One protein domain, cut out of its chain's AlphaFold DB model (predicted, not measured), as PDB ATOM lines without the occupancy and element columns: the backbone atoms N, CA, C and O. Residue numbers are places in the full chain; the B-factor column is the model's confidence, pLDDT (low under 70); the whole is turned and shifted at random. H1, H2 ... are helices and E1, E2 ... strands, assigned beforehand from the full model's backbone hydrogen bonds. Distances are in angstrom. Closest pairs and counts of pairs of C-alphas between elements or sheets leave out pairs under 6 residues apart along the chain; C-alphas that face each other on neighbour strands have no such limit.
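AT A GLANCE: This is residues 409 to 521 of the 570 residues of an uncharacterized protein of Candidatus Woesearchaeota archaeon (UniProt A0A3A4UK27). Little regular structure: loops surround a row of three small strand pieces, hairpin E1-E2, sheet E3-E4-E5 in the middle and hairpin E6-E7, while H1 grazes the sheet. The 113 printed residues, mostly strand by class, have 35 in named elements, in order E1 E2 E3 E4 H1 E5 E6 E7. The mixed sheet runs E3, E4, E5. The whole is compact, radius of gyration of the C-alphas 13.8 A, spanning 41 by 33 by 19 A.

HOW THE PARTS SIT: E1, residues 433 to 436, and E2, 439 to 442, form an antiparallel hairpin; N 434 and O 441, 3.0 A apart, are within hydrogen-bond range. E3, 450 to 456, and E4, 459 to 463, form another, N 454 to O 461 2.9 A. The closest C-alphas of E1 and E3, Gly 433 and Asn 455, are 6.5 A apart. H1, 472 to 475, only grazes the sheet and is too short for an O i to N i+4 pair. E5, 485 to 487, is parallel to E4, N 487 to O 462 2.8 A; E4, H1, E5 make a strand-helix-strand unit, parallel neighbours joined through a helix, with a right-handed crossover. E6, 505 to 508, and E7, 514 to 517, form an antiparallel hairpin, N 507 to O 515 2.8 A. The closest C-alphas of E3 and E7, Arg 451 and Trp 514, are 5.7 A apart.

IN THESE COORDINATES: E1 begins at C-alpha 433 (187.125, 136.374, 268.464); E3 is 14.1 A long; E7 ends at C-alpha 517 (190.427, 154.407, 274.795).

THE WHOLE: The farthest C-alphas, Thr 414 and Asp 521, are 43.1 A apart. The printed part has no cut, E5 to E6 is a long link, and no printed residue is under 70 in pLDDT.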
ATOM      1  N   CYS A 409     186.136 126.396 264.604       94.44
ATOM      2  CA  CYS A 409     186.444 126.910 263.274       94.44
ATOM      3  C   CYS A 409     185.321 127.784 262.699       94.44
ATOM      4  O   CYS A 409     184.259 127.295 262.329       94.44
ATOM      5  N   CYS A 410     185.570 129.083 262.536       95.06
ATOM      6  CA  CYS A 410     184.568 129.999 262.000       95.06
ATOM      7  C   CYS A 410     184.680 130.154 260.481       95.06
ATOM      8  O   CYS A 410     185.739 130.507 259.953       95.06
ATOM      9  N   GLY A 411     183.544 130.002 259.797       90.06
ATOM     10  CA  GLY A 411     183.402 130.237 258.356       90.06
ATOM     11  C   GLY A 411     183.194 128.974 257.527       90.06
ATOM     12  O   GLY A 411     182.961 129.068 256.319       90.06
ATOM     13  N   GLU A 412     183.220 127.802 258.159       89.44
ATOM     14  CA  GLU A 412     182.904 126.551 257.486       89.44
ATOM     15  C   GLU A 412     181.404 126.498 257.124       89.44
ATOM     16  O   GLU A 412     180.521 126.780 257.932       89.44
ATOM     17  N   LYS A 413     181.087 126.158 255.867       83.88
ATOM     18  CA  LYS A 413     179.690 126.106 255.378       83.88
ATOM     19  C   LYS A 413     178.887 124.947 255.964       83.88
ATOM     20  O   LYS A 413     177.664 124.938 255.866       83.88
ATOM     21  N   THR A 414     179.596 123.946 256.468       79.44
ATOM     22  CA  THR A 414     179.046 122.716 257.030       79.44
ATOM     23  C   THR A 414     178.771 122.832 258.526       79.44
ATOM     24  O   THR A 414     178.160 121.917 259.074       79.44
ATOM     25  N   ASP A 415     179.173 123.938 259.171       79.12
ATOM     26  CA  ASP A 415     178.905 124.146 260.591       79.12
ATOM     27  C   ASP A 415     177.396 124.189 260.835       79.12
ATOM     28  O   ASP A 415     176.645 124.919 260.178       79.12
ATOM     29  N   VAL A 416     176.955 123.440 261.839       77.19
ATOM     30  CA  VAL A 416     175.587 123.527 262.353       77.19
ATOM     31  C   VAL A 416     175.383 124.878 263.055       77.19
ATOM     32  O   VAL A 416     174.276 125.422 263.055       77.19
ATOM     33  N   LEU A 417     176.448 125.445 263.631       83.06
ATOM     34  CA  LEU A 417     176.433 126.666 264.425       83.06
ATOM     35  C   LEU A 417     177.125 127.821 263.700       83.06
ATOM     36  O   LEU A 417     178.189 128.281 264.084       83.06
ATOM     37  N   SER A 418     176.441 128.427 262.730       88.88
ATOM     38  CA  SER A 418     176.962 129.638 262.067       88.88
ATOM     39  C   SER A 418     177.258 130.813 263.020       88.88
ATOM     40  O   SER A 418     177.927 131.765 262.632       88.88
ATOM     41  N   SER A 419     176.745 130.809 264.254       94.25
ATOM     42  CA  SER A 419     177.044 131.835 265.255       94.25
ATOM     43  C   SER A 419     177.373 131.191 266.595       94.25
ATOM     44  O   SER A 419     176.578 130.404 267.104       94.25
ATOM     45  N   TYR A 420     178.504 131.558 267.191       94.62
ATOM     46  CA  TYR A 420     178.912 131.099 268.515       94.62
ATOM     47  C   TYR A 420     179.904 132.075 269.153       94.62
ATOM     48  O   TYR A 420     180.634 132.778 268.457       94.62
ATOM     49  N   GLU A 421     179.942 132.082 270.483       94.50
ATOM     50  CA  GLU A 421     180.967 132.745 271.292       94.50
ATOM     51  C   GLU A 421     182.042 131.722 271.682       94.50
ATOM     52  O   GLU A 421     181.712 130.613 272.100       94.50
ATOM     53  N   ASP A 422     183.317 132.080 271.536       92.88
ATOM     54  CA  ASP A 422     184.459 131.228 271.895       92.88
ATOM     55  C   ASP A 422     185.410 132.040 272.770       92.88
ATOM     56  O   ASP A 422     186.201 132.851 272.289       92.88
ATOM     57  N   GLU A 423     185.242 131.902 274.085       90.44
ATOM     58  CA  GLU A 423     185.963 132.714 275.059       90.44
ATOM     59  C   GLU A 423     187.474 132.537 274.902       90.44
ATOM     60  O   GLU A 423     188.006 131.425 274.911       90.44
ATOM     61  N   TYR A 424     188.174 133.663 274.767       86.44
ATOM     62  CA  TYR A 424     189.586 133.639 274.437       86.44
ATOM     63  C   TYR A 424     190.410 132.916 275.507       86.44
ATOM     64  O   TYR A 424     190.559 133.390 276.637       86.44
ATOM     65  N   ASN A 425     191.041 131.818 275.094       84.81
ATOM     66  CA  ASN A 425     192.044 131.115 275.873       84.81
ATOM     67  C   ASN A 425     193.430 131.270 275.217       84.81
ATOM     68  O   ASN A 425     193.682 130.650 274.180       84.81
ATOM     69  N   PRO A 426     194.369 132.030 275.818       80.94
ATOM     70  CA  PRO A 426     195.706 132.221 275.253       80.94
ATOM     71  C   PRO A 426     196.496 130.914 275.105       80.94
ATOM     72  O   PRO A 426     197.356 130.823 274.233       80.94
ATOM     73  N   ALA A 427     196.197 129.884 275.907       83.38
ATOM     74  CA  ALA A 427     196.855 128.581 275.802       83.38
ATOM     75  C   ALA A 427     196.380 127.757 274.589       83.38
ATOM     76  O   ALA A 427     197.091 126.855 274.157       83.38
ATOM     77  N   ALA A 428     195.206 128.066 274.025       79.00
ATOM     78  CA  ALA A 428     194.634 127.349 272.880       79.00
ATOM     79  C   ALA A 428     195.155 127.859 271.518       79.00
ATOM     80  O   ALA A 428     194.894 127.262 270.474       79.00
ATOM     81  N   GLY A 429     195.914 128.962 271.515       76.31
ATOM     82  CA  GLY A 429     196.644 129.456 270.347       76.31
ATOM     83  C   GLY A 429     195.793 130.021 269.200       76.31
ATOM     84  O   GLY A 429     196.350 130.216 268.120       76.31
ATOM     85  N   GLY A 430     194.491 130.260 269.392       77.25
ATOM     86  CA  GLY A 430     193.611 130.870 268.384       77.25
ATOM     87  C   GLY A 430     193.596 132.394 268.387       77.25
ATOM     88  O   GLY A 430     194.135 133.039 269.290       77.25
ATOM     89  N   VAL A 431     192.977 132.971 267.353       83.44
ATOM     90  CA  VAL A 431     192.771 134.420 267.264       83.44
ATOM     91  C   VAL A 431     191.569 134.772 268.146       83.44
ATOM     92  O   VAL A 431     190.478 134.271 267.875       83.44
ATOM     93  N   PRO A 432     191.722 135.629 269.176       87.06
ATOM     94  CA  PRO A 432     190.603 136.045 270.019       87.06
ATOM     95  C   PRO A 432     189.457 136.574 269.161       87.06
ATOM     96  O   PRO A 432     189.655 137.530 268.409       87.06
ATOM     97  N   GLY A 433     188.271 135.986 269.277       92.12
ATOM     98  CA  GLY A 433     187.125 136.374 268.464       92.12
ATOM     99  C   GLY A 433     185.965 135.401 268.603       92.12
ATOM    100  O   GLY A 433     186.018 134.461 269.385       92.12
ATOM    101  N   ALA A 434     184.901 135.653 267.857       94.94
ATOM    102  CA  ALA A 434     183.717 134.803 267.807       94.94
ATOM    103  C   ALA A 434     183.232 134.662 266.366       94.94
ATOM    104  O   ALA A 434     183.674 135.395 265.477       94.94
ATOM    105  N   CYS A 435     182.289 133.753 266.141       95.94
ATOM    106  CA  CYS A 435     181.644 133.598 264.847       95.94
ATOM    107  C   CYS A 435     180.239 134.196 264.887       95.94
ATOM    108  O   CYS A 435     179.471 133.947 265.816       95.94
ATOM    109  N   PHE A 436     179.884 134.978 263.873       95.75
ATOM    110  CA  PHE A 436     178.538 135.513 263.711       95.75
ATOM    111  C   PHE A 436     178.061 135.300 262.278       95.75
ATOM    112  O   PHE A 436     178.604 135.876 261.339       95.75
ATOM    113  N   LYS A 437     177.031 134.467 262.109       92.75
ATOM    114  CA  LYS A 437     176.447 134.078 260.814       92.75
ATOM    115  C   LYS A 437     177.498 133.641 259.775       92.75
ATOM    116  O   LYS A 437     177.431 134.029 258.612       92.75
ATOM    117  N   GLY A 438     178.483 132.858 260.209       92.50
ATOM    118  CA  GLY A 438     179.584 132.333 259.404       92.50
ATOM    119  C   GLY A 438     180.704 133.342 259.155       92.50
ATOM    120  O   GLY A 438     181.613 133.063 258.381       92.50
ATOM    121  N   GLN A 439     180.650 134.526 259.770       94.88
ATOM    122  CA  GLN A 439     181.687 135.545 259.656       94.88
ATOM    123  C   GLN A 439     182.466 135.653 260.959       94.88
ATOM    124  O   GLN A 439     181.892 135.840 262.033       94.88
ATOM    125  N   PHE A 440     183.789 135.568 260.854       95.75
ATOM    126  CA  PHE A 440     184.668 135.754 261.996       95.75
ATOM    127  C   PHE A 440     184.685 137.223 262.413       95.75
ATOM    128  O   PHE A 440     184.970 138.111 261.607       95.75
ATOM    129  N   VAL A 441     184.392 137.469 263.686       96.06
ATOM    130  CA  VAL A 441     184.468 138.786 264.311       96.06
ATOM    131  C   VAL A 441     185.631 138.749 265.303       96.06
ATOM    132  O   VAL A 441     185.476 138.182 266.390       96.06
ATOM    133  N   PRO A 442     186.805 139.313 264.954       94.81
ATOM    134  CA  PRO A 442     187.945 139.341 265.866       94.81
ATOM    135  C   PRO A 442     187.616 140.175 267.107       94.81
ATOM    136  O   PRO A 442     186.756 141.053 267.060       94.81
ATOM    137  N   SER A 443     188.335 139.962 268.208       94.56
ATOM    138  CA  SER A 443     188.253 140.825 269.390       94.56
ATOM    139  C   SER A 443     188.601 142.267 269.013       94.56
ATOM    140  O   SER A 443     189.610 142.522 268.354       94.56
ATOM    141  N   GLY A 444     187.751 143.208 269.417       94.94
ATOM    142  CA  GLY A 444     187.802 144.599 268.968       94.94
ATOM    143  C   GLY A 444     187.023 144.854 267.670       94.94
ATOM    144  O   GLY A 444     186.877 145.999 267.254       94.94
ATOM    145  N   GLY A 445     186.523 143.810 267.012       95.94
ATOM    146  CA  GLY A 445     185.720 143.890 265.797       95.94
ATOM    147  C   GLY A 445     184.239 144.135 266.076       95.94
ATOM    148  O   GLY A 445     183.725 143.827 267.152       95.94
ATOM    149  N   PHE A 446     183.541 144.665 265.070       96.25
ATOM    150  CA  PHE A 446     182.112 144.973 265.134       96.25
ATOM    151  C   PHE A 446     181.285 143.998 264.296       96.25
ATOM    152  O   PHE A 446     181.684 143.634 263.188       96.25
ATOM    153  N   VAL A 447     180.104 143.620 264.784       95.12
ATOM    154  CA  VAL A 447     179.198 142.722 264.048       95.12
ATOM    155  C   VAL A 447     178.596 143.450 262.846       95.12
ATOM    156  O   VAL A 447     177.868 144.427 263.009       95.12
ATOM    157  N   SER A 448     178.901 142.980 261.632       88.88
ATOM    158  CA  SER A 448     178.410 143.563 260.369       88.88
ATOM    159  C   SER A 448     178.630 145.086 260.263       88.88
ATOM    160  O   SER A 448     177.813 145.800 259.689       88.88
ATOM    161  N   GLY A 449     179.716 145.595 260.861       89.06
ATOM    162  CA  GLY A 449     180.037 147.028 260.908       89.06
ATOM    163  C   GLY A 449     179.196 147.859 261.888       89.06
ATOM    164  O   GLY A 449     179.414 149.066 262.002       89.06
ATOM    165  N   ASN A 450     178.262 147.247 262.621       93.69
ATOM    166  CA  ASN A 450     177.451 147.932 263.619       93.69
ATOM    167  C   ASN A 450     178.287 148.238 264.870       93.69
ATOM    168  O   ASN A 450     178.560 147.353 265.682       93.69
ATOM    169  N   ARG A 451     178.659 149.511 265.048       95.31
ATOM    170  CA  ARG A 451     179.495 149.971 266.170       95.31
ATOM    171  C   ARG A 451     178.824 149.840 267.542       95.31
ATOM    172  O   ARG A 451     179.498 150.039 268.547       95.31
ATOM    173  N   ASN A 452     177.548 149.465 267.607       95.31
ATOM    174  CA  ASN A 452     176.853 149.184 268.863       95.31
ATOM    175  C   ASN A 452     177.173 147.777 269.389       95.31
ATOM    176  O   ASN A 452     176.920 147.501 270.557       95.31
ATOM    177  N   ILE A 453     177.718 146.883 268.551       96.50
ATOM    178  CA  ILE A 453     177.983 145.483 268.902       96.50
ATOM    179  C   ILE A 453     179.466 145.184 268.723       96.50
ATOM    180  O   ILE A 453     179.954 145.077 267.599       96.50
ATOM    181  N   LEU A 454     180.161 144.994 269.835       97.06
ATOM    182  CA  LEU A 454     181.587 144.708 269.888       97.06
ATOM    183  C   LEU A 454     181.811 143.235 270.237       97.06
ATOM    184  O   LEU A 454     181.202 142.725 271.175       97.06
ATOM    185  N   ASN A 455     182.723 142.563 269.539       97.06
ATOM    186  CA  ASN A 455     183.322 141.348 270.077       97.06
ATOM    187  C   ASN A 455     184.441 141.726 271.047       97.06
ATOM    188  O   ASN A 455     185.391 142.416 270.679       97.06
ATOM    189  N   HIS A 456     184.354 141.244 272.276       95.62
ATOM    190  CA  HIS A 456     185.396 141.372 273.272       95.62
ATOM    191  C   HIS A 456     185.813 139.978 273.728       95.62
ATOM    192  O   HIS A 456     185.076 139.302 274.449       95.62
ATOM    193  N   ARG A 457     187.009 139.552 273.304       92.56
ATOM    194  CA  ARG A 457     187.636 138.287 273.721       92.56
ATOM    195  C   ARG A 457     186.723 137.070 273.553       92.56
ATOM    196  O   ARG A 457     186.707 136.180 274.399       92.56
ATOM    197  N   GLY A 458     185.967 137.055 272.457       93.75
ATOM    198  CA  GLY A 458     185.077 135.951 272.122       93.75
ATOM    199  C   GLY A 458     183.646 136.070 272.623       93.75
ATOM    200  O   GLY A 458     182.840 135.220 272.269       93.75
ATOM    201  N   LYS A 459     183.299 137.131 273.363       96.06
ATOM    202  CA  LYS A 459     181.920 137.436 273.778       96.06
ATOM    203  C   LYS A 459     181.406 138.697 273.098       96.06
ATOM    204  O   LYS A 459     182.170 139.634 272.863       96.06
ATOM    205  N   PHE A 460     180.120 138.743 272.781       97.19
ATOM    206  CA  PHE A 460     179.482 139.898 272.169       97.19
ATOM    207  C   PHE A 460     178.905 140.835 273.228       97.19
ATOM    208  O   PHE A 460     178.168 140.423 274.122       97.19
ATOM    209  N   TYR A 461     179.216 142.120 273.087       96.81
ATOM    210  CA  TYR A 461     178.752 143.186 273.962       96.81
ATOM    211  C   TYR A 461     177.951 144.213 273.168       96.81
ATOM    212  O   TYR A 461     178.411 144.718 272.141       96.81
ATOM    213  N   VAL A 462     176.767 144.558 273.666       96.12
ATOM    214  CA  VAL A 462     175.897 145.593 273.098       96.12
ATOM    215  C   VAL A 462     176.026 146.854 273.940       96.12
ATOM    216  O   VAL A 462     175.831 146.815 275.154       96.12
ATOM    217  N   CYS A 463     176.353 147.972 273.298       95.31
ATOM    218  CA  CYS A 463     176.346 149.283 273.929       95.31
ATOM    219  C   CYS A 463     174.919 149.841 273.909       95.31
ATOM    220  O   CYS A 463     174.401 150.191 272.849       95.31
ATOM    221  N   GLU A 464     174.281 149.892 275.079       93.12
ATOM    222  CA  GLU A 464     172.911 150.374 275.253       93.12
ATOM    223  C   GLU A 464     172.889 151.474 276.327       93.12
ATOM    224  O   GLU A 464     172.922 151.183 277.529       93.12
ATOM    225  N   PRO A 465     172.843 152.757 275.932       87.25
ATOM    226  CA  PRO A 465     172.885 153.865 276.875       87.25
ATOM    227  C   PRO A 465     171.604 153.934 277.714       87.25
ATOM    228  O   PRO A 465     171.636 154.476 278.820       87.25
ATOM    229  N   ASN A 466     170.494 153.367 277.223       87.12
ATOM    230  CA  ASN A 466     169.236 153.271 277.948       87.12
ATOM    231  C   ASN A 466     168.751 151.812 278.016       87.12
ATOM    232  O   ASN A 466     168.022 151.372 277.130       87.12
ATOM    233  N   PRO A 467     169.054 151.071 279.099       75.88
ATOM    234  CA  PRO A 467     168.694 149.657 279.232       75.88
ATOM    235  C   PRO A 467     167.189 149.361 279.120       75.88
ATOM    236  O   PRO A 467     166.800 148.214 278.921       75.88
ATOM    237  N   GLN A 468     166.331 150.376 279.281       80.12
ATOM    238  CA  GLN A 468     164.878 150.237 279.143       80.12
ATOM    239  C   GLN A 468     164.413 150.233 277.679       80.12
ATOM    240  O   GLN A 468     163.289 149.822 277.396       80.12
ATOM    241  N   GLN A 469     165.254 150.681 276.747       78.38
ATOM    242  CA  GLN A 469     165.005 150.610 275.315       78.38
ATOM    243  C   GLN A 469     165.754 149.400 274.761       78.38
ATOM    244  O   GLN A 469     166.975 149.351 274.773       78.38
ATOM    245  N   GLN A 470     165.023 148.392 274.279       72.56
ATOM    246  CA  GLN A 470     165.651 147.302 273.536       72.56
ATOM    247  C   GLN A 470     166.117 147.840 272.180       72.56
ATOM    248  O   GLN A 470     165.289 148.125 271.312       72.56
ATOM    249  N   SER A 471     167.427 147.986 271.980       74.06
ATOM    250  CA  SER A 471     167.965 148.347 270.669       74.06
ATOM    251  C   SER A 471     167.696 147.277 269.611       74.06
ATOM    252  O   SER A 471     167.693 146.069 269.866       74.06
ATOM    253  N   SER A 472     167.584 147.730 268.361       82.31
ATOM    254  CA  SER A 472     167.626 146.875 267.168       82.31
ATOM    255  C   SER A 472     168.908 146.030 267.083       82.31
ATOM    256  O   SER A 472     168.923 145.004 266.407       82.31
ATOM    257  N   ALA A 473     169.968 146.404 267.808       84.25
ATOM    258  CA  ALA A 473     171.193 145.624 267.938       84.25
ATOM    259  C   ALA A 473     170.946 144.239 268.567       84.25
ATOM    260  O   ALA A 473     171.512 143.253 268.099       84.25
ATOM    261  N   LEU A 474     170.049 144.129 269.556       87.25
ATOM    262  CA  LEU A 474     169.677 142.836 270.148       87.25
ATOM    263  C   LEU A 474     168.927 141.938 269.154       87.25
ATOM    264  O   LEU A 474     169.091 140.720 269.174       87.25
ATOM    265  N   GLN A 475     168.157 142.530 268.235       89.62
ATOM    266  CA  GLN A 475     167.426 141.781 267.207       89.62
ATOM    267  C   GLN A 475     168.361 141.084 266.207       89.62
ATOM    268  O   GLN A 475     167.967 140.089 265.605       89.62
ATOM    269  N   LEU A 476     169.612 141.544 266.051       90.81
ATOM    270  CA  LEU A 476     170.588 140.893 265.169       90.81
ATOM    271  C   LEU A 476     170.978 139.485 265.650       90.81
ATOM    272  O   LEU A 476     171.315 138.644 264.813       90.81
ATOM    273  N   PHE A 477     170.870 139.223 266.956       92.69
ATOM    274  CA  PHE A 477     171.123 137.923 267.590       92.69
ATOM    275  C   PHE A 477     169.874 137.031 267.681       92.69
ATOM    276  O   PHE A 477     169.938 135.904 268.177       92.69
ATOM    277  N   ALA A 478     168.718 137.489 267.186       91.06
ATOM    278  CA  ALA A 478     167.519 136.662 267.164       91.06
ATOM    279  C   ALA A 478     167.768 135.376 266.353       91.06
ATOM    280  O   ALA A 478     168.186 135.422 265.195       91.06
ATOM    281  N   GLY A 479     167.519 134.222 266.978       90.06
ATOM    282  CA  GLY A 479     167.707 132.905 266.363       90.06
ATOM    283  C   GLY A 479     169.148 132.381 266.346       90.06
ATOM    284  O   GLY A 479     169.357 131.281 265.847       90.06
ATOM    285  N   THR A 480     170.133 133.105 266.895       91.44
ATOM    286  CA  THR A 480     171.533 132.632 266.941       91.44
ATOM    287  C   THR A 480     171.876 131.839 268.203       91.44
ATOM    288  O   THR A 480     172.960 131.275 268.283       91.44
ATOM    289  N   GLY A 481     170.999 131.824 269.214       92.00
ATOM    290  CA  GLY A 481     171.270 131.203 270.520       92.00
ATOM    291  C   GLY A 481     172.250 131.983 271.411       92.00
ATOM    292  O   GLY A 481     172.528 131.554 272.526       92.00
ATOM    293  N   ILE A 482     172.743 133.137 270.951       94.81
ATOM    294  CA  ILE A 482     173.648 134.015 271.703       94.81
ATOM    295  C   ILE A 482     172.821 135.069 272.439       94.81
ATOM    296  O   ILE A 482     171.951 135.707 271.847       94.81
ATOM    297  N   THR A 483     173.125 135.287 273.718       95.12
ATOM    298  CA  THR A 483     172.580 136.404 274.501       95.12
ATOM    299  C   THR A 483     173.715 137.385 274.786       95.12
ATOM    300  O   THR A 483     174.484 137.141 275.716       95.12
ATOM    301  N   PRO A 484     173.869 138.461 273.992       94.81
ATOM    302  CA  PRO A 484     174.989 139.376 274.161       94.81
ATOM    303  C   PRO A 484     174.897 140.128 275.495       94.81
ATOM    304  O   PRO A 484     173.809 140.399 276.012       94.81
ATOM    305  N   VAL A 485     176.050 140.519 276.033       95.69
ATOM    306  CA  VAL A 485     176.140 141.279 277.283       95.69
ATOM    307  C   VAL A 485     175.796 142.744 277.022       95.69
ATOM    308  O   VAL A 485     176.470 143.427 276.254       95.69
ATOM    309  N   VAL A 486     174.762 143.257 277.686       94.12
ATOM    310  CA  VAL A 486     174.364 144.666 277.562       94.12
ATOM    311  C   VAL A 486     175.190 145.525 278.517       94.12
ATOM    312  O   VAL A 486     175.232 145.263 279.718       94.12
ATOM    313  N   SER A 487     175.854 146.548 277.986       94.19
ATOM    314  CA  SER A 487     176.650 147.515 278.750       94.19
ATOM    315  C   SER A 487     175.996 148.891 278.725       94.19
ATOM    316  O   SER A 487     175.592 149.370 277.667       94.19
ATOM    317  N   SER A 488     175.919 149.529 279.894       92.50
ATOM    318  CA  SER A 488     175.468 150.915 280.031       92.50
ATOM    319  C   SER A 488     176.493 151.904 279.470       92.50
ATOM    320  O   SER A 488     177.673 151.581 279.342       92.50
ATOM    321  N   ALA A 489     176.056 153.137 279.207       93.50
ATOM    322  CA  ALA A 489     176.953 154.217 278.811       93.50
ATOM    323  C   ALA A 489     178.000 154.535 279.894       93.50
ATOM    324  O   ALA A 489     177.674 154.738 281.065       93.50
ATOM    325  N   CYS A 490     179.246 154.673 279.451       94.25
ATOM    326  CA  CYS A 490     180.443 154.896 280.250       94.25
ATOM    327  C   CYS A 490     180.646 153.817 281.334       94.25
ATOM    328  O   CYS A 490     180.125 152.710 281.229       94.25
ATOM    329  N   GLY A 491     181.464 154.097 282.346       94.00
ATOM    330  CA  GLY A 491     181.870 153.140 283.373       94.00
ATOM    331  C   GLY A 491     183.273 152.589 283.136       94.00
ATOM    332  O   GLY A 491     184.126 153.245 282.528       94.00
ATOM    333  N   LEU A 492     183.533 151.391 283.659       96.00
ATOM    334  CA  LEU A 492     184.814 150.712 283.491       96.00
ATOM    335  C   LEU A 492     184.977 150.219 282.043       96.00
ATOM    336  O   LEU A 492     184.129 149.461 281.567       96.00
ATOM    337  N   PRO A 493     186.060 150.600 281.343       96.19
ATOM    338  CA  PRO A 493     186.323 150.107 279.999       96.19
ATOM    339  C   PRO A 493     186.537 148.587 279.959       96.19
ATOM    340  O   PRO A 493     187.196 148.012 280.829       96.19
ATOM    341  N   LEU A 494     186.074 147.948 278.883       96.38
ATOM    342  CA  LEU A 494     186.428 146.574 278.536       96.38
ATOM    343  C   LEU A 494     187.917 146.510 278.187       96.38
ATOM    344  O   LEU A 494     188.361 147.030 277.155       96.38
ATOM    345  N   GLN A 495     188.714 145.896 279.061       94.88
ATOM    346  CA  GLN A 495     190.167 145.992 278.976       94.88
ATOM    347  C   GLN A 495     190.777 145.051 277.930       94.88
ATOM    348  O   GLN A 495     190.485 143.862 277.941       94.88
ATOM    349  N   ASN A 496     191.711 145.541 277.100       91.88
ATOM    350  CA  ASN A 496     192.374 144.745 276.053       91.88
ATOM    351  C   ASN A 496     191.376 144.187 275.023       91.88
ATOM    352  O   ASN A 496     191.444 143.022 274.629       91.88
ATOM    353  N   SER A 497     190.418 145.027 274.630       91.88
ATOM    354  CA  SER A 497     189.471 144.756 273.550       91.88
ATOM    355  C   SER A 497     190.182 144.641 272.203       91.88
ATOM    356  O   SER A 497     189.918 143.692 271.471       91.88
ATOM    357  N   LEU A 498     191.130 145.541 271.915       88.94
ATOM    358  CA  LEU A 498     192.121 145.350 270.855       88.94
ATOM    359  C   LEU A 498     193.381 144.718 271.452       88.94
ATOM    360  O   LEU A 498     193.798 145.059 272.558       88.94
ATOM    361  N   LEU A 499     193.997 143.796 270.714       82.19
ATOM    362  CA  LEU A 499     195.185 143.065 271.178       82.19
ATOM    363  C   LEU A 499     196.494 143.826 270.930       82.19
ATOM    364  O   LEU A 499     197.531 143.462 271.478       82.19
ATOM    365  N   GLN A 500     196.458 144.849 270.077       79.38
ATOM    366  CA  GLN A 500     197.611 145.651 269.673       79.38
ATOM    367  C   GLN A 500     197.201 147.127 269.539       79.38
ATOM    368  O   GLN A 500     196.056 147.423 269.198       79.38
ATOM    369  N   GLY A 501     198.144 148.047 269.775       83.44
ATOM    370  CA  GLY A 501     197.951 149.499 269.644       83.44
ATOM    371  C   GLY A 501     197.995 150.265 270.970       83.44
ATOM    372  O   GLY A 501     198.237 149.690 272.026       83.44
ATOM    373  N   SER A 502     197.792 151.586 270.911       82.25
ATOM    374  CA  SER A 502     197.756 152.474 272.090       82.25
ATOM    375  C   SER A 502     196.346 152.711 272.646       82.25
ATOM    376  O   SER A 502     196.204 153.145 273.785       82.25
ATOM    377  N   LEU A 503     195.304 152.424 271.862       87.50
ATOM    378  CA  LEU A 503     193.896 152.500 272.254       87.50
ATOM    379  C   LEU A 503     193.343 151.076 272.315       87.50
ATOM    380  O   LEU A 503     192.755 150.607 271.349       87.50
ATOM    381  N   VAL A 504     193.603 150.358 273.409       91.88
ATOM    382  CA  VAL A 504     193.293 148.918 273.501       91.88
ATOM    383  C   VAL A 504     192.046 148.594 274.315       91.88
ATOM    384  O   VAL A 504     191.543 147.476 274.225       91.88
ATOM    385  N   HIS A 505     191.515 149.532 275.096       95.31
ATOM    386  CA  HIS A 505     190.308 149.320 275.902       95.31
ATOM    387  C   HIS A 505     189.084 149.882 275.174       95.31
ATOM    388  O   HIS A 505     189.236 150.790 274.366       95.31
ATOM    389  N   ALA A 506     187.884 149.366 275.436       96.69
ATOM    390  CA  ALA A 506     186.657 149.855 274.802       96.69
ATOM    391  C   ALA A 506     185.665 150.382 275.840       96.69
ATOM    392  O   ALA A 506     185.488 149.774 276.892       96.69
ATOM    393  N   VAL A 507     185.002 151.495 275.542       96.56
ATOM    394  CA  VAL A 507     183.960 152.085 276.385       96.56
ATOM    395  C   VAL A 507     182.694 152.298 275.561       96.56
ATOM    396  O   VAL A 507     182.757 152.712 274.403       96.56
ATOM    397  N   CYS A 508     181.545 151.987 276.154       96.31
ATOM    398  CA  CYS A 508     180.243 152.256 275.559       96.31
ATOM    399  C   CYS A 508     179.929 153.748 275.710       96.31
ATOM    400  O   CYS A 508     179.925 154.260 276.826       96.31
ATOM    401  N   THR A 509     179.710 154.475 274.618       94.94
ATOM    402  CA  THR A 509     179.440 155.919 274.657       94.94
ATOM    403  C   THR A 509     177.966 156.219 274.957       94.94
ATOM    404  O   THR A 509     177.103 155.351 274.806       94.94
ATOM    405  N   PRO A 510     177.620 157.464 275.342       93.06
ATOM    406  CA  PRO A 510     176.225 157.869 275.537       93.06
ATOM    407  C   PRO A 510     175.362 157.806 274.267       93.06
ATOM    408  O   PRO A 510     174.140 157.880 274.363       93.06
ATOM    409  N   GLU A 511     175.973 157.687 273.088       90.94
ATOM    410  CA  GLU A 511     175.278 157.531 271.803       90.94
ATOM    411  C   GLU A 511     174.929 156.074 271.482       90.94
ATOM    412  O   GLU A 511     174.272 155.812 270.478       90.94
ATOM    413  N   GLY A 512     175.375 155.125 272.309       92.56
ATOM    414  CA  GLY A 512     175.168 153.702 272.064       92.56
ATOM    415  C   GLY A 512     176.164 153.072 271.101       92.56
ATOM    416  O   GLY A 512     175.883 152.011 270.558       92.56
ATOM    417  N   VAL A 513     177.336 153.681 270.909       94.12
ATOM    418  CA  VAL A 513     178.433 153.099 270.122       94.12
ATOM    419  C   VAL A 513     179.629 152.767 271.010       94.12
ATOM    420  O   VAL A 513     179.843 153.381 272.049       94.12
ATOM    421  N   TRP A 514     180.440 151.801 270.598       95.94
ATOM    422  CA  TRP A 514     181.713 151.496 271.242       95.94
ATOM    423  C   TRP A 514     182.848 152.349 270.666       95.94
ATOM    424  O   TRP A 514     183.067 152.374 269.448       95.94
ATOM    425  N   ASP A 515     183.623 152.968 271.556       94.56
ATOM    426  CA  ASP A 515     184.855 153.689 271.227       94.56
ATOM    427  C   ASP A 515     186.062 153.120 271.977       94.56
ATOM    428  O   ASP A 515     185.944 152.611 273.095       94.56
ATOM    429  N   PHE A 516     187.241 153.220 271.356       95.31
ATOM    430  CA  PHE A 516     188.492 152.732 271.931       95.31
ATOM    431  C   PHE A 516     189.248 153.831 272.680       95.31
ATOM    432  O   PHE A 516     189.427 154.940 272.177       95.31
ATOM    433  N   VAL A 517     189.735 153.499 273.874       94.06
ATOM    434  CA  VAL A 517     190.427 154.407 274.795       94.06
ATOM    435  C   VAL A 517     191.750 153.806 275.280       94.06
ATOM    436  O   VAL A 517     191.923 152.589 275.346       94.06
ATOM    437  N   ALA A 518     192.704 154.677 275.624       92.31
ATOM    438  CA  ALA A 518     194.015 154.276 276.148       92.31
ATOM    439  C   ALA A 518     193.988 153.926 277.641       92.31
ATOM    440  O   ALA A 518     194.921 153.308 278.143       92.31
ATOM    441  N   ARG A 519     192.961 154.372 278.372       92.50
ATOM    442  CA  ARG A 519     192.944 154.297 279.834       92.50
ATOM    443  C   ARG A 519     192.036 153.187 280.342       92.50
ATOM    444  O   ARG A 519     191.066 152.819 279.689       92.50
ATOM    445  N   THR A 520     192.359 152.686 281.528       94.44
ATOM    446  CA  THR A 520     191.661 151.578 282.198       94.44
ATOM    447  C   THR A 520     190.737 152.024 283.322       94.44
ATOM    448  O   THR A 520     189.996 151.204 283.859       94.44
ATOM    449  N   ASP A 521     190.807 153.291 283.718       94.31
ATOM    450  CA  ASP A 521     190.036 153.817 284.831       94.31
ATOM    451  C   ASP A 521     188.586 154.117 284.444       94.31
ATOM    452  O   ASP A 521     188.217 154.156 283.270       94.31
TER     453      ASP A 521